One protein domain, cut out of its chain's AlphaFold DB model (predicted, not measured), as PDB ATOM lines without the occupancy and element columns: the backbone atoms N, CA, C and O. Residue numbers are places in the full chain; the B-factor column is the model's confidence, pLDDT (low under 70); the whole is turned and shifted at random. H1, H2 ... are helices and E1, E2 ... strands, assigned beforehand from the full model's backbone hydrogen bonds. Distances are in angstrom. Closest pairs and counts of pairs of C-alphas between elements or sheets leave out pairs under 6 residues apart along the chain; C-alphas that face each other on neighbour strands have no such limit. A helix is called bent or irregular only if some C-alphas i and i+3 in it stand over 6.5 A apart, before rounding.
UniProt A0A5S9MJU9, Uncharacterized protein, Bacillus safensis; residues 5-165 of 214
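AT A GLANCE: This is residues 5 to 165 of the 214 residues of an uncharacterized protein of Bacillus safensis (UniProt A0A5S9MJU9). A small twisted sheet of four parallel strands has the short helix H3 packed over its E1 edge, and beyond H3 the long helix H2 runs past, with H4 side by side with it and the short H5 at another part of it. H1 lies off by itself at the start of a long link, with residues 11 to 16 standing free. The printed part has 161 residues with five named helices and four named strands, along the chain H1 H2 E1 H3 E2 H4 H5 E3 E4, and the sheet order is E1 E2 E3 E4. The class is mixed, helices and strands, with 77 residues, under half, in named elements. The whole is compact, with a radius of gyration of the C-alphas of 16.5 A and spans of 43 by 42 by 32 A.

IN THESE COORDINATES: H1 is residues 5 to 13, from C-alpha 5 at (-7.400, 48.823, 29.669), 12.4 A long. H2, residues 37 to 61, is 36.7 A long and irregular, with C-alphas 38 and 41 7.1 A apart. E1 is residues 69 to 72, H3 residues 77 to 84, and E2 residues 88 to 92, 13.0 A long. H4, residues 112 to 125, is 19.6 A long. H5, residues 132 to 136, is irregular, with C-alphas 132 and 135 7.2 A apart. E3 is residues 142 to 145, and E4, residues 162 to 164, ends at C-alpha 164 at (-26.760, 55.154, 49.659).

HOW THE PARTS SIT: The hub is H2, touching three helices. With residues 44 to 54 alone it touches H4, the same way at a shallow tilt of 19 degrees, the closest C-alphas being those of Tyr 51 and Ile 121, 6.2 A apart. With residues 50 to 61 alone it touches H3 at 34 degrees, a shallow tilt only just short of steep, the closest C-alphas being those of Leu 54 and Val 80, 6.4 A apart. With residues 43 to 46 alone it only just touches H5, with 3 pairs of C-alphas within 8 A, the closest those of Met 46 and Phe 135, 6.5 A apart. H3 is on the sheet at a height of 7.4 A, over E1 and along the strands. Within hydrogen-bond range are N 89 and O 69, 2.8 A, between E1 and E2; N 92 and O 144, 2.8 A, between E2 and E3; and N 163 and O 143, 2.8 A, between E3 and E4. E1, H3, E2 and E2, H4 H5, E3 are strand-helix-strand units, parallel neighbour strands with helices between them, each with a right-handed crossover. H1 is apart from the other named elements. Every O i to N i+4 pair is within hydrogen-bond range in H3 and H4; the counts are 4 of 5 in H1, 19 of 21 in H2 and 0 of 1 in H5, where 1 of 2 O i to N i+3 pairs is.

THE WHOLE: The C-alphas of Gly 34 and Lys 63, the two farthest apart, are 44.7 A apart. The printed part has no cut. The links H1 to H2, E2 to H4 and E3 to E4 are long. The mean pLDDT of the printed part is 86.8, and 20 residues are under 70: 5 to 7, 33 to 34, 36 to 37 and 99 to 111.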
ATOM      1  N   LEU A   5      -7.633  49.770  28.579       56.06
ATOM      2  CA  LEU A   5      -7.400  48.823  29.669       56.06
ATOM      3  C   LEU A   5      -6.049  49.068  30.374       56.06
ATOM      4  O   LEU A   5      -6.007  49.172  31.597       56.06
ATOM      5  N   TYR A   6      -4.968  49.286  29.611       58.50
ATOM      6  CA  TYR A   6      -3.628  49.543  30.164       58.50
ATOM      7  C   TYR A   6      -3.536  50.868  30.935       58.50
ATOM      8  O   TYR A   6      -2.683  51.028  31.806       58.50
ATOM      9  N   ILE A   7      -4.398  51.843  30.625       65.38
ATOM     10  CA  ILE A   7      -4.410  53.134  31.329       65.38
ATOM     11  C   ILE A   7      -4.998  52.964  32.734       65.38
ATOM     12  O   ILE A   7      -4.513  53.587  33.681       65.38
ATOM     13  N   TYR A   8      -6.022  52.124  32.887       79.50
ATOM     14  CA  TYR A   8      -6.621  51.851  34.192       79.50
ATOM     15  C   TYR A   8      -5.773  50.895  35.028       79.50
ATOM     16  O   TYR A   8      -5.616  51.139  36.222       79.50
ATOM     17  N   GLU A   9      -5.147  49.892  34.410       86.00
ATOM     18  CA  GLU A   9      -4.234  48.963  35.086       86.00
ATOM     19  C   GLU A   9      -3.145  49.703  35.881       86.00
ATOM     20  O   GLU A   9      -3.021  49.523  37.092       86.00
ATOM     21  N   GLU A  10      -2.410  50.610  35.236       86.25
ATOM     22  CA  GLU A  10      -1.331  51.368  35.885       86.25
ATOM     23  C   GLU A  10      -1.839  52.349  36.952       86.25
ATOM     24  O   GLU A  10      -1.133  52.684  37.905       86.25
ATOM     25  N   ARG A  11      -3.076  52.841  36.826       84.69
ATOM     26  CA  ARG A  11      -3.700  53.670  37.869       84.69
ATOM     27  C   ARG A  11      -4.052  52.837  39.095       84.69
ATOM     28  O   ARG A  11      -3.777  53.282  40.202       84.69
ATOM     29  N   ILE A  12      -4.602  51.643  38.899       88.38
ATOM     30  CA  ILE A  12      -5.002  50.742  39.983       88.38
ATOM     31  C   ILE A  12      -3.766  50.186  40.704       88.38
ATOM     32  O   ILE A  12      -3.712  50.223  41.932       88.38
ATOM     33  N   LYS A  13      -2.721  49.780  39.971       90.94
ATOM     34  CA  LYS A  13      -1.446  49.340  40.568       90.94
ATOM     35  C   LYS A  13      -0.806  50.410  41.453       90.94
ATOM     36  O   LYS A  13      -0.274  50.092  42.512       90.94
ATOM     37  N   ARG A  14      -0.890  51.691  41.067       88.19
ATOM     38  CA  ARG A  14      -0.380  52.817  41.875       88.19
ATOM     39  C   ARG A  14      -1.103  53.001  43.211       88.19
ATOM     40  O   ARG A  14      -0.545  53.638  44.096       88.19
ATOM     41  N   LEU A  15      -2.298  52.434  43.373       88.94
ATOM     42  CA  LEU A  15      -3.014  52.393  44.652       88.94
ATOM     43  C   LEU A  15      -2.552  51.234  45.555       88.94
ATOM     44  O   LEU A  15      -3.090  51.064  46.642       88.94
ATOM     45  N   GLY A  16      -1.566  50.441  45.119       91.75
ATOM     46  CA  GLY A  16      -1.067  49.272  45.845       91.75
ATOM     47  C   GLY A  16      -1.848  47.985  45.573       91.75
ATOM     48  O   GLY A  16      -1.611  46.989  46.250       91.75
ATOM     49  N   ALA A  17      -2.766  47.980  44.601       93.00
ATOM     50  CA  ALA A  17      -3.543  46.789  44.275       93.00
ATOM     51  C   ALA A  17      -2.780  45.845  43.328       93.00
ATOM     52  O   ALA A  17      -2.096  46.284  42.397       93.00
ATOM     53  N   HIS A  18      -2.964  44.538  43.518       94.12
ATOM     54  CA  HIS A  18      -2.554  43.522  42.551       94.12
ATOM     55  C   HIS A  18      -3.601  43.430  41.438       94.12
ATOM     56  O   HIS A  18      -4.781  43.227  41.714       94.12
ATOM     57  N   VAL A  19      -3.177  43.602  40.182       94.44
ATOM     58  CA  VAL A  19      -4.086  43.630  39.027       94.44
ATOM     59  C   VAL A  19      -3.893  42.390  38.168       94.44
ATOM     60  O   VAL A  19      -2.775  42.086  37.753       94.44
ATOM     61  N   HIS A  20      -5.003  41.720  37.873       93.00
ATOM     62  CA  HIS A  20      -5.094  40.612  36.933       93.00
ATOM     63  C   HIS A  20      -6.082  40.994  35.833       93.00
ATOM     64  O   HIS A  20      -7.156  41.516  36.123       93.00
ATOM     65  N   ILE A  21      -5.696  40.772  34.578       90.62
ATOM     66  CA  ILE A  21      -6.487  41.145  33.404       90.62
ATOM     67  C   ILE A  21      -6.997  39.892  32.694       90.62
ATOM     68  O   ILE A  21      -6.281  38.896  32.599       90.62
ATOM     69  N   HIS A  22      -8.213  39.974  32.168       89.12
ATOM     70  CA  HIS A  22      -8.797  38.989  31.262       89.12
ATOM     71  C   HIS A  22      -9.041  39.643  29.886       89.12
ATOM     72  O   HIS A  22      -9.001  40.876  29.775       89.12
ATOM     73  N   PRO A  23      -9.266  38.856  28.822       89.56
ATOM     74  CA  PRO A  23      -9.657  39.390  27.522       89.56
ATOM     75  C   PRO A  23     -10.949  40.220  27.589       89.56
ATOM     76  O   PRO A  23     -11.865  39.923  28.352       89.56
ATOM     77  N   ASP A  24     -11.020  41.272  26.772       87.62
ATOM     78  CA  ASP A  24     -12.188  42.154  26.667       87.62
ATOM     79  C   ASP A  24     -13.072  41.703  25.499       87.62
ATOM     80  O   ASP A  24     -12.736  41.926  24.333       87.62
ATOM     81  N   TYR A  25     -14.188  41.049  25.824       88.00
ATOM     82  CA  TYR A  25     -15.139  40.512  24.847       88.00
ATOM     83  C   TYR A  25     -16.261  41.486  24.474       88.00
ATOM     84  O   TYR A  25     -16.999  41.224  23.528       88.00
ATOM     85  N   ILE A  26     -16.413  42.598  25.200       83.50
ATOM     86  CA  ILE A  26     -17.581  43.484  25.080       83.50
ATOM     87  C   ILE A  26     -17.283  44.670  24.165       83.50
ATOM     88  O   ILE A  26     -18.168  45.155  23.466       83.50
ATOM     89  N   ARG A  27     -16.030  45.132  24.120       78.06
ATOM     90  CA  ARG A  27     -15.631  46.376  23.441       78.06
ATOM     91  C   ARG A  27     -16.063  46.507  21.982       78.06
ATOM     92  O   ARG A  27     -16.227  47.626  21.505       78.06
ATOM     93  N   THR A  28     -16.173  45.399  21.258       70.69
ATOM     94  CA  THR A  28     -16.536  45.394  19.833       70.69
ATOM     95  C   THR A  28     -17.977  44.973  19.581       70.69
ATOM     96  O   THR A  28     -18.377  44.884  18.423       70.69
ATOM     97  N   LEU A  29     -18.745  44.677  20.630       80.62
ATOM     98  CA  LEU A  29     -20.135  44.280  20.480       80.62
ATOM     99  C   LEU A  29     -21.009  45.492  20.182       80.62
ATOM    100  O   LEU A  29     -20.819  46.579  20.729       80.62
ATOM    101  N   HIS A  30     -21.984  45.271  19.310       74.44
ATOM    102  CA  HIS A  30     -23.045  46.218  19.026       74.44
ATOM    103  C   HIS A  30     -24.361  45.576  19.447       74.44
ATOM    104  O   HIS A  30     -24.642  44.447  19.051       74.44
ATOM    105  N   VAL A  31     -25.121  46.282  20.277       71.25
ATOM    106  CA  VAL A  31     -26.453  45.871  20.726       71.25
ATOM    107  C   VAL A  31     -27.424  46.908  20.187       71.25
ATOM    108  O   VAL A  31     -27.203  48.107  20.372       71.25
ATOM    109  N   GLU A  32     -28.461  46.455  19.495       71.38
ATOM    110  CA  GLU A  32     -29.489  47.335  18.952       71.38
ATOM    111  C   GLU A  32     -30.507  47.677  20.043       71.38
ATOM    112  O   GLU A  32     -30.979  46.821  20.795       71.38
ATOM    113  N   GLU A  33     -30.842  48.960  20.156       68.50
ATOM    114  CA  GLU A  33     -31.784  49.421  21.169       68.50
ATOM    115  C   GLU A  33     -33.188  48.861  20.892       68.50
ATOM    116  O   GLU A  33     -33.734  49.006  19.801       68.50
ATOM    117  N   GLY A  34     -33.786  48.219  21.899       66.06
ATOM    118  CA  GLY A  34     -35.132  47.648  21.803       66.06
ATOM    119  C   GLY A  34     -35.211  46.242  21.198       66.06
ATOM    120  O   GLY A  34     -36.309  45.685  21.175       66.06
ATOM    121  N   ASP A  35     -34.091  45.642  20.778       70.12
ATOM    122  CA  ASP A  35     -34.043  44.251  20.318       70.12
ATOM    123  C   ASP A  35     -33.309  43.345  21.319       70.12
ATOM    124  O   ASP A  35     -32.083  43.365  21.435       70.12
ATOM    125  N   LEU A  36     -34.068  42.511  22.034       66.62
ATOM    126  CA  LEU A  36     -33.515  41.556  22.998       66.62
ATOM    127  C   LEU A  36     -32.700  40.444  22.316       66.62
ATOM    128  O   LEU A  36     -31.756  39.930  22.919       66.62
ATOM    129  N   ASP A  37     -33.025  40.081  21.069       69.50
ATOM    130  CA  ASP A  37     -32.271  39.066  20.323       69.50
ATOM    131  C   ASP A  37     -30.860  39.601  19.979       69.50
ATOM    132  O   ASP A  37     -29.892  38.838  19.994       69.50
ATOM    133  N   SER A  38     -30.694  40.922  19.825       74.31
ATOM    134  CA  SER A  38     -29.381  41.573  19.665       74.31
ATOM    135  C   SER A  38     -28.485  41.514  20.915       74.31
ATOM    136  O   SER A  38     -27.281  41.763  20.829       74.31
ATOM    137  N   MET A  39     -29.028  41.136  22.082       77.88
ATOM    138  CA  MET A  39     -28.259  40.993  23.325       77.88
ATOM    139  C   MET A  39     -27.564  39.631  23.466       77.88
ATOM    140  O   MET A  39     -26.745  39.468  24.370       77.88
ATOM    141  N   GLN A  40     -27.842  38.643  22.604       79.81
ATOM    142  CA  GLN A  40     -27.230  37.306  22.720       79.81
ATOM    143  C   GLN A  40     -25.689  37.344  22.715       79.81
ATOM    144  O   GLN A  40     -25.093  36.815  23.657       79.81
ATOM    145  N   PRO A  41     -25.012  38.051  21.782       84.75
ATOM    146  CA  PRO A  41     -23.551  38.156  21.802       84.75
ATOM    147  C   PRO A  41     -23.015  38.797  23.087       84.75
ATOM    148  O   PRO A  41     -21.934  38.446  23.559       84.75
ATOM    149  N   PHE A  42     -23.778  39.726  23.671       85.12
ATOM    150  CA  PHE A  42     -23.439  40.343  24.947       85.12
ATOM    151  C   PHE A  42     -23.501  39.325  26.089       85.12
ATOM    152  O   PHE A  42     -22.556  39.231  26.868       85.12
ATOM    153  N   PHE A  43     -24.553  38.508  26.171       84.25
ATOM    154  CA  PHE A  43     -24.650  37.463  27.195       84.25
ATOM    155  C   PHE A  43     -23.555  36.405  27.062       84.25
ATOM    156  O   PHE A  43     -22.947  36.045  28.072       84.25
ATOM    157  N   HIS A  44     -23.243  35.980  25.836       87.62
ATOM    158  CA  HIS A  44     -22.114  35.091  25.568       87.62
ATOM    159  C   HIS A  44     -20.791  35.691  26.071       87.62
ATOM    160  O   HIS A  44     -20.030  35.045  26.792       87.62
ATOM    161  N   ALA A  45     -20.531  36.964  25.757       89.38
ATOM    162  CA  ALA A  45     -19.341  37.672  26.224       89.38
ATOM    163  C   ALA A  45     -19.282  37.792  27.754       89.38
ATOM    164  O   ALA A  45     -18.202  37.645  28.332       89.38
ATOM    165  N   MET A  46     -20.416  38.011  28.426       89.69
ATOM    166  CA  MET A  46     -20.480  38.031  29.892       89.69
ATOM    167  C   MET A  46     -20.200  36.653  30.503       89.69
ATOM    168  O   MET A  46     -19.488  36.566  31.506       89.69
ATOM    169  N   LEU A  47     -20.695  35.574  29.891       90.44
ATOM    170  CA  LEU A  47     -20.381  34.206  30.312       90.44
ATOM    171  C   LEU A  47     -18.895  33.891  30.156       90.44
ATOM    172  O   LEU A  47     -18.280  33.379  31.091       90.44
ATOM    173  N   GLN A  48     -18.304  34.228  29.008       92.56
ATOM    174  CA  GLN A  48     -16.880  33.995  28.761       92.56
ATOM    175  C   GLN A  48     -16.011  34.819  29.713       92.56
ATOM    176  O   GLN A  48     -15.094  34.284  30.328       92.56
ATOM    177  N   THR A  49     -16.363  36.090  29.919       93.19
ATOM    178  CA  THR A  49     -15.721  36.951  30.923       93.19
ATOM    179  C   THR A  49     -15.791  36.324  32.316       93.19
ATOM    180  O   THR A  49     -14.806  36.322  33.048       93.19
ATOM    181  N   SER A  50     -16.938  35.749  32.684       94.00
ATOM    182  CA  SER A  50     -17.119  35.103  33.986       94.00
ATOM    183  C   SER A  50     -16.261  33.853  34.148       94.00
ATOM    184  O   SER A  50     -15.663  33.665  35.204       94.00
ATOM    185  N   TYR A  51     -16.157  33.027  33.105       95.50
ATOM    186  CA  TYR A  51     -15.265  31.867  33.095       95.50
ATOM    187  C   TYR A  51     -13.801  32.284  33.310       95.50
ATOM    188  O   TYR A  51     -13.120  31.718  34.164       95.50
ATOM    189  N   ASP A  52     -13.334  33.307  32.591       96.31
ATOM    190  CA  ASP A  52     -11.949  33.777  32.689       96.31
ATOM    191  C   ASP A  52     -11.645  34.393  34.065       96.31
ATOM    192  O   ASP A  52     -10.577  34.158  34.634       96.31
ATOM    193  N   ILE A  53     -12.593  35.146  34.637       96.69
ATOM    194  CA  ILE A  53     -12.479  35.670  36.006       96.69
ATOM    195  C   ILE A  53     -12.385  34.518  37.013       96.69
ATOM    196  O   ILE A  53     -11.520  34.553  37.887       96.69
ATOM    197  N   LEU A  54     -13.230  33.489  36.892       97.81
ATOM    198  CA  LEU A  54     -13.198  32.326  37.783       97.81
ATOM    199  C   LEU A  54     -11.873  31.559  37.678       97.81
ATOM    200  O   LEU A  54     -11.339  31.144  38.702       97.81
ATOM    201  N   GLU A  55     -11.286  31.437  36.487       97.69
ATOM    202  CA  GLU A  55      -9.964  30.824  36.303       97.69
ATOM    203  C   GLU A  55      -8.844  31.614  37.005       97.69
ATOM    204  O   GLU A  55      -7.953  31.033  37.644       97.69
ATOM    205  N   VAL A  56      -8.902  32.947  36.942       97.44
ATOM    206  CA  VAL A  56      -7.987  33.813  37.695       97.44
ATOM    207  C   VAL A  56      -8.188  33.622  39.198       97.44
ATOM    208  O   VAL A  56      -7.209  33.433  39.921       97.44
ATOM    209  N   VAL A  57      -9.434  33.637  39.674       97.88
ATOM    210  CA  VAL A  57      -9.759  33.479  41.099       97.88
ATOM    211  C   VAL A  57      -9.334  32.106  41.621       97.88
ATOM    212  O   VAL A  57      -8.722  32.051  42.681       97.88
ATOM    213  N   GLU A  58      -9.571  31.024  40.879       97.75
ATOM    214  CA  GLU A  58      -9.109  29.666  41.206       97.75
ATOM    215  C   GLU A  58      -7.584  29.612  41.366       97.75
ATOM    216  O   GLU A  58      -7.051  29.056  42.327       97.75
ATOM    217  N   THR A  59      -6.850  30.249  40.452       97.50
ATOM    218  CA  THR A  59      -5.385  30.312  40.537       97.50
ATOM    219  C   THR A  59      -4.915  31.089  41.770       97.50
ATOM    220  O   THR A  59      -3.887  30.752  42.371       97.50
ATOM    221  N   LEU A  60      -5.627  32.159  42.133       97.31
ATOM    222  CA  LEU A  60      -5.280  33.011  43.267       97.31
ATOM    223  C   LEU A  60      -5.686  32.402  44.611       97.31
ATOM    224  O   LEU A  60      -4.925  32.538  45.566       97.31
ATOM    225  N   SER A  61      -6.814  31.693  44.688       97.12
ATOM    226  CA  SER A  61      -7.285  31.033  45.912       97.12
ATOM    227  C   SER A  61      -6.349  29.904  46.354       97.12
ATOM    228  O   SER A  61      -6.198  29.647  47.546       97.12
ATOM    229  N   GLY A  62      -5.612  29.296  45.417       96.94
ATOM    230  CA  GLY A  62      -4.525  28.364  45.729       96.94
ATOM    231  C   GLY A  62      -3.294  29.008  46.390       96.94
ATOM    232  O   GLY A  62      -2.413  28.292  46.863       96.94
ATOM    233  N   LYS A  63      -3.195  30.345  46.408       97.06
ATOM    234  CA  LYS A  63      -2.040  31.109  46.929       97.06
ATOM    235  C   LYS A  63      -2.403  32.065  48.064       97.06
ATOM    236  O   LYS A  63      -1.532  32.427  48.852       97.06
ATOM    237  N   HIS A  64      -3.658  32.489  48.125       96.00
ATOM    238  CA  HIS A  64      -4.156  33.507  49.036       96.00
ATOM    239  C   HIS A  64      -5.525  33.096  49.575       96.00
ATOM    240  O   HIS A  64      -6.341  32.536  48.849       96.00
ATOM    241  N   SER A  65      -5.793  33.424  50.836       96.12
ATOM    242  CA  SER A  65      -7.154  33.444  51.366       96.12
ATOM    243  C   SER A  65      -7.796  34.798  51.081       96.12
ATOM    244  O   SER A  65      -7.121  35.828  51.122       96.12
ATOM    245  N   PHE A  66      -9.101  34.793  50.834       97.75
ATOM    246  CA  PHE A  66      -9.905  35.996  50.667       97.75
ATOM    247  C   PHE A  66     -10.962  36.047  51.764       97.75
ATOM    248  O   PHE A  66     -11.556  35.021  52.079       97.75
ATOM    249  N   ASP A  67     -11.211  37.233  52.312       98.00
ATOM    250  CA  ASP A  67     -12.224  37.434  53.358       98.00
ATOM    251  C   ASP A  67     -13.516  38.058  52.811       98.00
ATOM    252  O   ASP A  67     -14.553  38.031  53.473       98.00
ATOM    253  N   LEU A  68     -13.451  38.659  51.618       97.94
ATOM    254  CA  LEU A  68     -14.544  39.413  51.017       97.94
ATOM    255  C   LEU A  68     -14.391  39.504  49.493       97.94
ATOM    256  O   LEU A  68     -13.284  39.727  48.999       97.94
ATOM    257  N   VAL A  69     -15.506  39.448  48.762       97.88
ATOM    258  CA  VAL A  69     -15.565  39.856  47.348       97.88
ATOM    259  C   VAL A  69     -16.220  41.231  47.230       97.88
ATOM    260  O   VAL A  69     -17.372  41.402  47.612       97.88
ATOM    261  N   TYR A  70     -15.513  42.215  46.677       97.19
ATOM    262  CA  TYR A  70     -16.075  43.529  46.352       97.19
ATOM    263  C   TYR A  70     -16.162  43.675  44.832       97.19
ATOM    264  O   TYR A  70     -15.132  43.608  44.160       97.19
ATOM    265  N   PHE A  71     -17.362  43.850  44.280       96.31
ATOM    266  CA  PHE A  71     -17.577  43.792  42.831       96.31
ATOM    267  C   PHE A  71     -18.540  44.862  42.327       96.31
ATOM    268  O   PHE A  71     -19.420  45.306  43.054       96.31
ATOM    269  N   ASP A  72     -18.389  45.257  41.065       93.88
ATOM    270  CA  ASP A  72     -19.369  46.097  40.375       93.88
ATOM    271  C   ASP A  72     -20.656  45.310  40.076       93.88
ATOM    272  O   ASP A  72     -20.626  44.086  39.931       93.88
ATOM    273  N   MET A  73     -21.791  46.001  39.954       90.81
ATOM    274  CA  MET A  73     -23.054  45.387  39.527       90.81
ATOM    275  C   MET A  73     -22.951  44.655  38.174       90.81
ATOM    276  O   MET A  73     -23.736  43.740  37.902       90.81
ATOM    277  N   PHE A  74     -21.971  45.009  37.338       88.62
ATOM    278  CA  PHE A  74     -21.611  44.279  36.129       88.62
ATOM    279  C   PHE A  74     -20.495  43.252  36.363       88.62
ATOM    280  O   PHE A  74     -19.485  43.528  37.007       88.62
ATOM    281  N   GLY A  75     -20.631  42.079  35.741       89.44
ATOM    282  CA  GLY A  75     -19.588  41.049  35.722       89.44
ATOM    283  C   GLY A  75     -19.970  39.780  36.476       89.44
ATOM    284  O   GLY A  75     -21.117  39.345  36.422       89.44
ATOM    285  N   ALA A  76     -18.983  39.169  37.131       94.12
ATOM    286  CA  ALA A  76     -19.064  37.814  37.685       94.12
ATOM    287  C   ALA A  76     -19.053  37.767  39.224       94.12
ATOM    288  O   ALA A  76     -18.739  36.731  39.809       94.12
ATOM    289  N   GLY A  77     -19.343  38.891  39.882       95.50
ATOM    290  CA  GLY A  77     -19.184  39.063  41.326       95.50
ATOM    291  C   GLY A  77     -19.874  37.993  42.170       95.50
ATOM    292  O   GLY A  77     -19.252  37.403  43.053       95.50
ATOM    293  N   GLU A  78     -21.131  37.684  41.850       95.25
ATOM    294  CA  GLU A  78     -21.894  36.647  42.552       95.25
ATOM    295  C   GLU A  78     -21.310  35.242  42.352       95.25
ATOM    296  O   GLU A  78     -21.223  34.477  43.307       95.25
ATOM    297  N   LEU A  79     -20.845  34.913  41.141       96.56
ATOM    298  CA  LEU A  79     -20.220  33.612  40.872       96.56
ATOM    299  C   LEU A  79     -18.916  33.452  41.655       96.56
ATOM    300  O   LEU A  79     -18.634  32.375  42.170       96.56
ATOM    301  N   VAL A  80     -18.129  34.525  41.765       97.75
ATOM    302  CA  VAL A  80     -16.891  34.538  42.552       97.75
ATOM    303  C   VAL A  80     -17.186  34.371  44.043       97.75
ATOM    304  O   VAL A  80     -16.509  33.582  44.701       97.75
ATOM    305  N   ARG A  81     -18.205  35.064  44.571       97.19
ATOM    306  CA  ARG A  81     -18.695  34.879  45.949       97.19
ATOM    307  C   ARG A  81     -19.054  33.417  46.200       97.19
ATOM    308  O   ARG A  81     -18.561  32.821  47.157       97.19
ATOM    309  N   ASP A  82     -19.882  32.847  45.328       97.06
ATOM    310  CA  ASP A  82     -20.382  31.480  45.471       97.06
ATOM    311  C   ASP A  82     -19.255  30.449  45.370       97.06
ATOM    312  O   ASP A  82     -19.264  29.477  46.118       97.06
ATOM    313  N   TYR A  83     -18.265  30.687  44.504       98.25
ATOM    314  CA  TYR A  83     -17.096  29.823  44.336       98.25
ATOM    315  C   TYR A  83     -16.184  29.832  45.568       98.25
ATOM    316  O   TYR A  83     -15.703  28.788  46.003       98.25
ATOM    317  N   LEU A  84     -15.931  31.014  46.136       98.06
ATOM    318  CA  LEU A  84     -15.048  31.167  47.294       98.06
ATOM    319  C   LEU A  84     -15.740  30.849  48.626       98.06
ATOM    320  O   LEU A  84     -15.049  30.632  49.618       98.06
ATOM    321  N   HIS A  85     -17.076  30.818  48.657       97.25
ATOM    322  CA  HIS A  85     -17.887  30.666  49.868       97.25
ATOM    323  C   HIS A  85     -17.587  31.730  50.941       97.25
ATOM    324  O   HIS A  85     -17.470  31.421  52.129       97.25
ATOM    325  N   ILE A  86     -17.472  32.993  50.521       97.88
ATOM    326  CA  ILE A  86     -17.188  34.145  51.395       97.88
ATOM    327  C   ILE A  86     -18.214  35.267  51.186       97.88
ATOM    328  O   ILE A  86     -18.876  35.278  50.151       97.88
ATOM    329  N   PRO A  87     -18.349  36.222  52.124       98.06
ATOM    330  CA  PRO A  87     -19.274  37.343  51.977       98.06
ATOM    331  C   PRO A  87     -18.902  38.252  50.804       98.06
ATOM    332  O   PRO A  87     -17.749  38.292  50.355       98.06
ATOM    333  N   SER A  88     -19.857  39.061  50.354       97.50
ATOM    334  CA  SER A  88     -19.630  40.025  49.288       97.50
ATOM    335  C   SER A  88     -20.293  41.383  49.492       97.50
ATOM    336  O   SER A  88     -21.268  41.543  50.225       97.50
ATOM    337  N   ILE A  89     -19.738  42.381  48.806       98.25
ATOM    338  CA  ILE A  89     -20.291  43.726  48.710       98.25
ATOM    339  C   ILE A  89     -20.394  44.108  47.232       98.25
ATOM    340  O   ILE A  89     -19.399  44.105  46.505       98.25
ATOM    341  N   GLY A  90     -21.602  44.472  46.809       96.44
ATOM    342  CA  GLY A  90     -21.870  45.048  45.498       96.44
ATOM    343  C   GLY A  90     -21.563  46.547  45.460       96.44
ATOM    344  O   GLY A  90     -21.768  47.275  46.433       96.44
ATOM    345  N   SER A  91     -21.086  47.017  44.317       95.38
ATOM    346  CA  SER A  91     -20.775  48.406  43.998       95.38
ATOM    347  C   SER A  91     -21.663  48.846  42.841       95.38
ATOM    348  O   SER A  91     -21.501  48.380  41.715       95.38
ATOM    349  N   ASN A  92     -22.587  49.765  43.116       93.81
ATOM    350  CA  ASN A  92     -23.602  50.209  42.167       93.81
ATOM    351  C   ASN A  92     -23.331  51.668  41.774       93.81
ATOM    352  O   ASN A  92     -23.770  52.586  42.478       93.81
ATOM    353  N   PRO A  93     -22.609  51.917  40.663       90.19
ATOM    354  CA  PRO A  93     -22.251  53.271  40.231       90.19
ATOM    355  C   PRO A  93     -23.446  54.078  39.698       90.19
ATOM    356  O   PRO A  93     -23.315  55.274  39.448       90.19
ATOM    357  N   SER A  94     -24.598  53.433  39.505       88.44
ATOM    358  CA  SER A  94     -25.830  54.023  38.984       88.44
ATOM    359  C   SER A  94     -27.022  53.663  39.878       88.44
ATOM    360  O   SER A  94     -26.856  53.106  40.965       88.44
ATOM    361  N   PHE A  95     -28.235  53.982  39.424       90.44
ATOM    362  CA  PHE A  95     -29.460  53.541  40.078       90.44
ATOM    363  C   PHE A  95     -29.492  52.024  40.225       90.44
ATOM    364  O   PHE A  95     -29.097  51.280  39.321       90.44
ATOM    365  N   VAL A  96     -30.022  51.569  41.357       90.38
ATOM    366  CA  VAL A  96     -30.270  50.150  41.580       90.38
ATOM    367  C   VAL A  96     -31.274  49.685  40.536       90.38
ATOM    368  O   VAL A  96     -32.417  50.149  40.503       90.38
ATOM    369  N   LEU A  97     -30.839  48.763  39.678       84.44
ATOM    370  CA  LEU A  97     -31.726  48.106  38.736       84.44
ATOM    371  C   LEU A  97     -32.663  47.193  39.518       84.44
ATOM    372  O   LEU A  97     -32.239  46.165  40.051       84.44
ATOM    373  N   GLN A  98     -33.934  47.569  39.570       77.06
ATOM    374  CA  GLN A  98     -34.978  46.727  40.136       77.06
ATOM    375  C   GLN A  98     -35.212  45.496  39.272       77.06
ATOM    376  O   GLN A  98     -34.816  45.430  38.098       77.06
ATOM    377  N   ASP A  99     -35.864  44.511  39.869       67.75
ATOM    378  CA  ASP A  99     -36.304  43.312  39.181       67.75
ATOM    379  C   ASP A  99     -37.399  43.747  38.204       67.75
ATOM    380  O   ASP A  99     -38.554  43.963  38.552       67.75
ATOM    381  N   ALA A 100     -36.991  44.007  36.965       56.00
ATOM    382  CA  ALA A 100     -37.933  44.262  35.900       56.00
ATOM    383  C   ALA A 100     -38.739  42.979  35.666       56.00
ATOM    384  O   ALA A 100     -38.253  41.879  35.926       56.00
ATOM    385  N   HIS A 101     -39.909  43.092  35.046       49.97
ATOM    386  CA  HIS A 101     -40.665  41.936  34.543       49.97
ATOM    387  C   HIS A 101     -39.874  41.052  33.539       49.97
ATOM    388  O   HIS A 101     -40.396  40.049  33.066       49.97
ATOM    389  N   PHE A 102     -38.624  41.419  33.225       52.12
ATOM    390  CA  PHE A 102     -37.640  40.688  32.425       52.12
ATOM    391  C   PHE A 102     -36.765  39.711  33.229       52.12
ATOM    392  O   PHE A 102     -35.764  39.239  32.696       52.12
ATOM    393  N   ASP A 103     -37.094  39.403  34.488       55.91
ATOM    394  CA  ASP A 103     -36.455  38.297  35.216       55.91
ATOM    395  C   ASP A 103     -36.999  36.960  34.681       55.91
ATOM    396  O   ASP A 103     -37.757  36.229  35.318       55.91
ATOM    397  N   THR A 104     -36.686  36.684  33.417       57.00
ATOM    398  CA  THR A 104     -36.959  35.404  32.789       57.00
ATOM    399  C   THR A 104     -35.915  34.399  33.289       57.00
ATOM    400  O   THR A 104     -34.720  34.723  33.350       57.00
ATOM    401  N   PRO A 105     -36.321  33.156  33.628       59.50
ATOM    402  CA  PRO A 105     -35.378  32.034  33.677       59.50
ATOM    403  C   PRO A 105     -34.542  32.074  32.401       59.50
ATOM    404  O   PRO A 105     -35.130  32.448  31.389       59.50
ATOM    405  N   LEU A 106     -33.241  31.737  32.438       61.00
ATOM    406  CA  LEU A 106     -32.328  31.765  31.278       61.00
ATOM    407  C   LEU A 106     -33.014  31.217  30.007       61.00
ATOM    408  O   LEU A 106     -32.955  30.030  29.700       61.00
ATOM    409  N   TYR A 107     -33.716  32.078  29.276       49.94
ATOM    410  CA  TYR A 107     -34.477  31.707  28.099       49.94
ATOM    411  C   TYR A 107     -33.685  32.275  26.945       49.94
ATOM    412  O   TYR A 107     -33.795  33.453  26.606       49.94
ATOM    413  N   ARG A 108     -32.806  31.432  26.408       60.31
ATOM    414  CA  ARG A 108     -32.042  31.713  25.199       60.31
ATOM    415  C   ARG A 108     -32.580  30.819  24.096       60.31
ATOM    416  O   ARG A 108     -32.738  29.615  24.280       60.31
ATOM    417  N   LYS A 109     -32.923  31.449  22.979       52.28
ATOM    418  CA  LYS A 109     -33.693  30.861  21.881       52.28
ATOM    419  C   LYS A 109     -32.993  29.654  21.254       52.28
ATOM    420  O   LYS A 109     -33.692  28.710  20.911       52.28
ATOM    421  N   ASP A 110     -31.661  29.666  21.152       55.88
ATOM    422  CA  ASP A 110     -30.824  28.506  20.807       55.88
ATOM    423  C   ASP A 110     -29.334  28.915  20.820       55.88
ATOM    424  O   ASP A 110     -28.910  29.607  19.904       55.88
ATOM    425  N   GLU A 111     -28.519  28.496  21.800       65.12
ATOM    426  CA  GLU A 111     -27.047  28.528  21.663       65.12
ATOM    427  C   GLU A 111     -26.396  27.376  22.445       65.12
ATOM    428  O   GLU A 111     -26.189  27.423  23.661       65.12
ATOM    429  N   LYS A 112     -26.038  26.302  21.731       73.81
ATOM    430  CA  LYS A 112     -25.275  25.170  22.290       73.81
ATOM    431  C   LYS A 112     -23.956  25.612  22.930       73.81
ATOM    432  O   LYS A 112     -23.513  24.977  23.879       73.81
ATOM    433  N   ALA A 113     -23.318  26.655  22.394       76.06
ATOM    434  CA  ALA A 113     -22.035  27.158  22.882       76.06
ATOM    435  C   ALA A 113     -22.144  27.684  24.318       76.06
ATOM    436  O   ALA A 113     -21.357  27.285  25.174       76.06
ATOM    437  N   ASP A 114     -23.170  28.482  24.592       81.19
ATOM    438  CA  ASP A 114     -23.479  28.995  25.922       81.19
ATOM    439  C   ASP A 114     -23.776  27.888  26.926       81.19
ATOM    440  O   ASP A 114     -23.194  27.862  28.006       81.19
ATOM    441  N   HIS A 115     -24.614  26.920  26.550       83.38
ATOM    442  CA  HIS A 115     -24.918  25.777  27.415       83.38
ATOM    443  C   HIS A 115     -23.665  24.954  27.731       83.38
ATOM    444  O   HIS A 115     -23.492  24.464  28.845       83.38
ATOM    445  N   LEU A 116     -22.773  24.787  26.750       86.31
ATOM    446  CA  LEU A 116     -21.489  24.126  26.965       86.31
ATOM    447  C   LEU A 116     -20.591  24.940  27.899       86.31
ATOM    448  O   LEU A 116     -19.885  24.346  28.709       86.31
ATOM    449  N   LEU A 117     -20.600  26.267  27.795       89.38
ATOM    450  CA  LEU A 117     -19.805  27.140  28.651       89.38
ATOM    451  C   LEU A 117     -20.338  27.173  30.087       89.38
ATOM    452  O   LEU A 117     -19.561  27.001  31.019       89.38
ATOM    453  N   GLU A 118     -21.649  27.283  30.278       90.00
ATOM    454  CA  GLU A 118     -22.298  27.168  31.589       90.00
ATOM    455  C   GLU A 118     -22.007  25.816  32.234       90.00
ATOM    456  O   GLU A 118     -21.602  25.753  33.394       90.00
ATOM    457  N   LYS A 119     -22.106  24.731  31.458       91.19
ATOM    458  CA  LYS A 119     -21.734  23.397  31.924       91.19
ATOM    459  C   LYS A 119     -20.260  23.325  32.326       91.19
ATOM    460  O   LYS A 119     -19.960  22.760  33.370       91.19
ATOM    461  N   LYS A 120     -19.345  23.917  31.551       94.38
ATOM    462  CA  LYS A 120     -17.921  23.998  31.923       94.38
ATOM    463  C   LYS A 120     -17.714  24.774  33.221       94.38
ATOM    464  O   LYS A 120     -16.905  24.344  34.038       94.38
ATOM    465  N   ILE A 121     -18.424  25.889  33.409       95.69
ATOM    466  CA  ILE A 121     -18.360  26.681  34.645       95.69
ATOM    467  C   ILE A 121     -18.822  25.819  35.830       95.69
ATOM    468  O   ILE A 121     -18.092  25.691  36.811       95.69
ATOM    469  N   GLN A 122     -19.954  25.128  35.691       96.12
ATOM    470  CA  GLN A 122     -20.485  24.240  36.723       96.12
ATOM    471  C   GLN A 122     -19.566  23.049  37.024       96.12
ATOM    472  O   GLN A 122     -19.375  22.704  38.188       96.12
ATOM    473  N   GLU A 123     -18.997  22.407  36.004       96.94
ATOM    474  CA  GLU A 123     -18.128  21.235  36.166       96.94
ATOM    475  C   GLU A 123     -16.770  21.587  36.785       96.94
ATOM    476  O   GLU A 123     -16.258  20.807  37.585       96.94
ATOM    477  N   ARG A 124     -16.183  22.738  36.429       97.81
ATOM    478  CA  ARG A 124     -14.864  23.156  36.929       97.81
ATOM    479  C   ARG A 124     -14.947  23.869  38.274       97.81
ATOM    480  O   ARG A 124     -14.157  23.573  39.162       97.81
ATOM    481  N   PHE A 125     -15.891  24.796  38.419       98.00
ATOM    482  CA  PHE A 125     -15.952  25.705  39.564       98.00
ATOM    483  C   PHE A 125     -17.100  25.387  40.529       98.00
ATOM    484  O   PHE A 125     -17.165  25.963  41.607       98.00
ATOM    485  N   GLY A 126     -18.025  24.488  40.179       97.19
ATOM    486  CA  GLY A 126     -19.143  24.130  41.059       97.19
ATOM    487  C   GLY A 126     -20.242  25.193  41.163       97.19
ATOM    488  O   GLY A 126     -21.197  24.993  41.910       97.19
ATOM    489  N   VAL A 127     -20.141  26.282  40.398       96.38
ATOM    490  CA  VAL A 127     -21.100  27.394  40.366       96.38
ATOM    491  C   VAL A 127     -21.693  27.547  38.973       96.38
ATOM    492  O   VAL A 127     -21.086  27.133  37.989       96.38
ATOM    493  N   GLN A 128     -22.856  28.180  38.871       91.50
ATOM    494  CA  GLN A 128     -23.493  28.485  37.592       91.50
ATOM    495  C   GLN A 128     -24.344  29.750  37.705       91.50
ATOM    496  O   GLN A 128     -24.884  30.033  38.780       91.50
ATOM    497  N   PRO A 129     -24.497  30.517  36.613       87.19
ATOM    498  CA  PRO A 129     -25.414  31.640  36.610       87.19
ATOM    499  C   PRO A 129     -26.856  31.157  36.779       87.19
ATOM    500  O   PRO A 129     -27.254  30.120  36.253       87.19
ATOM    501  N   THR A 130     -27.655  31.924  37.516       82.31
ATOM    502  CA  THR A 130     -29.046  31.565  37.832       82.31
ATOM    503  C   THR A 130     -30.059  32.321  36.980       82.31
ATOM    504  O   THR A 130     -31.177  31.843  36.783       82.31
ATOM    505  N   ARG A 131     -29.688  33.504  36.473       79.31
ATOM    506  CA  ARG A 131     -30.570  34.395  35.702       79.31
ATOM    507  C   ARG A 131     -29.799  35.060  34.577       79.31
ATOM    508  O   ARG A 131     -28.626  35.385  34.726       79.31
ATOM    509  N   LEU A 132     -30.487  35.336  33.472       73.12
ATOM    510  CA  LEU A 132     -29.886  36.002  32.315       73.12
ATOM    511  C   LEU A 132     -29.329  37.390  32.680       73.12
ATOM    512  O   LEU A 132     -28.229  37.760  32.276       73.12
ATOM    513  N   MET A 133     -30.074  38.130  33.503       77.19
ATOM    514  CA  MET A 133     -29.729  39.485  33.932       77.19
ATOM    515  C   MET A 133     -28.717  39.543  35.082       77.19
ATOM    516  O   MET A 133     -28.315  40.648  35.446       77.19
ATOM    517  N   GLN A 134     -28.287  38.402  35.638       84.25
ATOM    518  CA  GLN A 134     -27.343  38.353  36.763       84.25
ATOM    519  C   GLN A 134     -26.084  39.172  36.466       84.25
ATOM    520  O   GLN A 134     -25.673  39.991  37.276       84.25
ATOM    521  N   PHE A 135     -25.547  39.052  35.252       83.81
ATOM    522  CA  PHE A 135     -24.323  39.734  34.831       83.81
ATOM    523  C   PHE A 135     -24.416  41.263  34.766       83.81
ATOM    524  O   PHE A 135     -23.387  41.923  34.658       83.81
ATOM    525  N   MET A 136     -25.623  41.826  34.808       83.19
ATOM    526  CA  MET A 136     -25.874  43.273  34.823       83.19
ATOM    527  C   MET A 136     -26.506  43.746  36.137       83.19
ATOM    528  O   MET A 136     -26.785  44.932  36.301       83.19
ATOM    529  N   LYS A 137     -26.800  42.816  37.049       86.69
ATOM    530  CA  LYS A 137     -27.479  43.063  38.320       86.69
ATOM    531  C   LYS A 137     -26.850  42.238  39.438       86.69
ATOM    532  O   LYS A 137     -27.582  41.710  40.272       86.69
ATOM    533  N   ASN A 138     -25.522  42.134  39.454       89.38
ATOM    534  CA  ASN A 138     -24.833  41.443  40.534       89.38
ATOM    535  C   ASN A 138     -25.162  42.141  41.851       89.38
ATOM    536  O   ASN A 138     -25.007  43.361  41.965       89.38
ATOM    537  N   ARG A 139     -25.610  41.375  42.845       91.31
ATOM    538  CA  ARG A 139     -25.900  41.893  44.186       91.31
ATOM    539  C   ARG A 139     -25.106  41.138  45.239       91.31
ATOM    540  O   ARG A 139     -25.080  39.908  45.253       91.31
ATOM    541  N   GLY A 140     -24.472  41.898  46.125       93.44
ATOM    542  CA  GLY A 140     -23.858  41.359  47.333       93.44
ATOM    543  C   GLY A 140     -24.837  41.337  48.503       93.44
ATOM    544  O   GLY A 140     -25.959  41.844  48.404       93.44
ATOM    545  N   GLU A 141     -24.395  40.795  49.634       96.12
ATOM    546  CA  GLU A 141     -25.110  40.857  50.912       96.12
ATOM    547  C   GLU A 141     -25.291  42.306  51.390       96.12
ATOM    548  O   GLU A 141     -26.267  42.620  52.070       96.12
ATOM    549  N   LEU A 142     -24.374  43.190  50.990       97.19
ATOM    550  CA  LEU A 142     -24.479  44.641  51.104       97.19
ATOM    551  C   LEU A 142     -24.181  45.277  49.742       97.19
ATOM    552  O   LEU A 142     -23.322  44.797  49.008       97.19
ATOM    553  N   ASN A 143     -24.849  46.371  49.397       96.50
ATOM    554  CA  ASN A 143     -24.720  47.039  48.106       96.50
ATOM    555  C   ASN A 143     -24.503  48.537  48.327       96.50
ATOM    556  O   ASN A 143     -25.377  49.235  48.843       96.50
ATOM    557  N   ILE A 144     -23.334  49.036  47.938       97.25
ATOM    558  CA  ILE A 144     -22.973  50.448  48.034       97.25
ATOM    559  C   ILE A 144     -23.483  51.170  46.794       97.25
ATOM    560  O   ILE A 144     -23.101  50.834  45.674       97.25
ATOM    561  N   VAL A 145     -24.327  52.178  46.996       96.00
ATOM    562  CA  VAL A 145     -24.952  52.945  45.916       96.00
ATOM    563  C   VAL A 145     -24.404  54.370  45.917       96.00
ATOM    564  O   VAL A 145     -24.545  55.110  46.892       96.00
ATOM    565  N   TYR A 146     -23.789  54.775  44.803       95.00
ATOM    566  CA  TYR A 146     -23.072  56.055  44.680       95.00
ATOM    567  C   TYR A 146     -23.963  57.228  44.239       95.00
ATOM    568  O   TYR A 146     -23.496  58.207  43.654       95.00
ATOM    569  N   THR A 147     -25.262  57.135  44.516       92.31
ATOM    570  CA  THR A 147     -26.235  58.207  44.289       92.31
ATOM    571  C   THR A 147     -26.999  58.515  45.575       92.31
ATOM    572  O   THR A 147     -26.819  57.849  46.594       92.31
ATOM    573  N   SER A 148     -27.814  59.568  45.549       92.25
ATOM    574  CA  SER A 148     -28.727  59.873  46.648       92.25
ATOM    575  C   SER A 148     -29.928  58.939  46.600       92.25
ATOM    576  O   SER A 148     -30.519  58.748  45.536       92.25
ATOM    577  N   GLU A 149     -30.335  58.453  47.769       94.19
ATOM    578  CA  GLU A 149     -31.593  57.734  47.974       94.19
ATOM    579  C   GLU A 149     -32.790  58.518  47.409       94.19
ATOM    580  O   GLU A 149     -33.650  57.955  46.743       94.19
ATOM    581  N   TYR A 150     -32.773  59.849  47.551       93.69
ATOM    582  CA  TYR A 150     -33.808  60.740  47.018       93.69
ATOM    583  C   TYR A 150     -34.010  60.619  45.497       93.69
ATOM    584  O   TYR A 150     -35.111  60.840  44.999       93.69
ATOM    585  N   PHE A 151     -32.951  60.303  44.743       91.50
ATOM    586  CA  PHE A 151     -33.032  60.164  43.287       91.50
ATOM    587  C   PHE A 151     -33.357  58.740  42.838       91.50
ATOM    588  O   PHE A 151     -33.622  58.543  41.654       91.50
ATOM    589  N   GLN A 152     -33.315  57.754  43.736       92.88
ATOM    590  CA  GLN A 152     -33.517  56.358  43.382       92.88
ATOM    591  C   GLN A 152     -34.983  56.106  42.984       92.88
ATOM    592  O   GLN A 152     -35.888  56.282  43.802       92.88
ATOM    593  N   PRO A 153     -35.246  55.627  41.754       90.56
ATOM    594  CA  PRO A 153     -36.582  55.184  41.371       90.56
ATOM    595  C   PRO A 153     -37.057  54.033  42.260       90.56
ATOM    596  O   PRO A 153     -36.254  53.162  42.604       90.56
ATOM    597  N   SER A 154     -38.350  54.050  42.612       89.12
ATOM    598  CA  SER A 154     -39.040  53.092  43.501       89.12
ATOM    599  C   SER A 154     -38.183  52.633  44.687       89.12
ATOM    600  O   SER A 154     -38.061  51.447  44.967       89.12
ATOM    601  N   VAL A 155     -37.559  53.587  45.378       90.75
ATOM    602  CA  VAL A 155     -36.695  53.318  46.533       90.75
ATOM    603  C   VAL A 155     -37.379  52.482  47.619       90.75
ATOM    604  O   VAL A 155     -36.733  51.632  48.219       90.75
ATOM    605  N   ASP A 156     -38.699  52.624  47.773       91.25
ATOM    606  CA  ASP A 156     -39.520  51.853  48.717       91.25
ATOM    607  C   ASP A 156     -39.482  50.330  48.478       91.25
ATOM    608  O   ASP A 156     -39.862  49.557  49.355       91.25
ATOM    609  N   SER A 157     -39.053  49.872  47.293       89.19
ATOM    610  CA  SER A 157     -38.877  48.442  47.001       89.19
ATOM    611  C   SER A 157     -37.519  47.894  47.448       89.19
ATOM    612  O   SER A 157     -37.261  46.700  47.287       89.19
ATOM    613  N   LEU A 158     -36.611  48.753  47.909       91.25
ATOM    614  CA  LEU A 158     -35.290  48.373  48.394       91.25
ATOM    615  C   LEU A 158     -35.335  48.122  49.902       91.25
ATOM    616  O   LEU A 158     -36.222  48.587  50.610       91.25
ATOM    617  N   ASN A 159     -34.376  47.343  50.387       92.94
ATOM    618  CA  ASN A 159     -34.235  47.012  51.800       92.94
ATOM    619  C   ASN A 159     -32.880  47.503  52.332       92.94
ATOM    620  O   ASN A 159     -32.057  48.030  51.580       92.94
ATOM    621  N   ASP A 160     -32.619  47.245  53.611       95.00
ATOM    622  CA  ASP A 160     -31.416  47.704  54.320       95.00
ATOM    623  C   ASP A 160     -30.092  47.119  53.783       95.00
ATOM    624  O   ASP A 160     -29.015  47.512  54.228       95.00
ATOM    625  N   SER A 161     -30.137  46.198  52.810       95.69
ATOM    626  CA  SER A 161     -28.933  45.749  52.099       95.69
ATOM    627  C   SER A 161     -28.400  46.785  51.101       95.69
ATOM    628  O   SER A 161     -27.311  46.588  50.565       95.69
ATOM    629  N   PHE A 162     -29.116  47.884  50.841       96.00
ATOM    630  CA  PHE A 162     -28.668  48.975  49.973       96.00
ATOM    631  C   PHE A 162     -28.288  50.208  50.793       96.00
ATOM    632  O   PHE A 162     -29.122  50.806  51.465       96.00
ATOM    633  N   VAL A 163     -27.025  50.623  50.698       96.81
ATOM    634  CA  VAL A 163     -26.493  51.783  51.421       96.81
ATOM    635  C   VAL A 163     -26.164  52.892  50.433       96.81
ATOM    636  O   VAL A 163     -25.205  52.802  49.663       96.81
ATOM    637  N   PHE A 164     -26.955  53.961  50.478       96.69
ATOM    638  CA  PHE A 164     -26.760  55.154  49.659       96.69
ATOM    639  C   PHE A 164     -25.718  56.066  50.301       96.69
ATOM    640  O   PHE A 164     -25.976  56.699  51.324       96.69
ATOM    641  N   ILE A 165     -24.535  56.150  49.694       95.69
ATOM    642  CA  ILE A 165     -23.433  56.987  50.199       95.69
ATOM    643  C   ILE A 165     -23.260  58.288  49.408       95.69
ATOM    644  O   ILE A 165     -22.409  59.112  49.744       95.69
TER     645      ILE A 165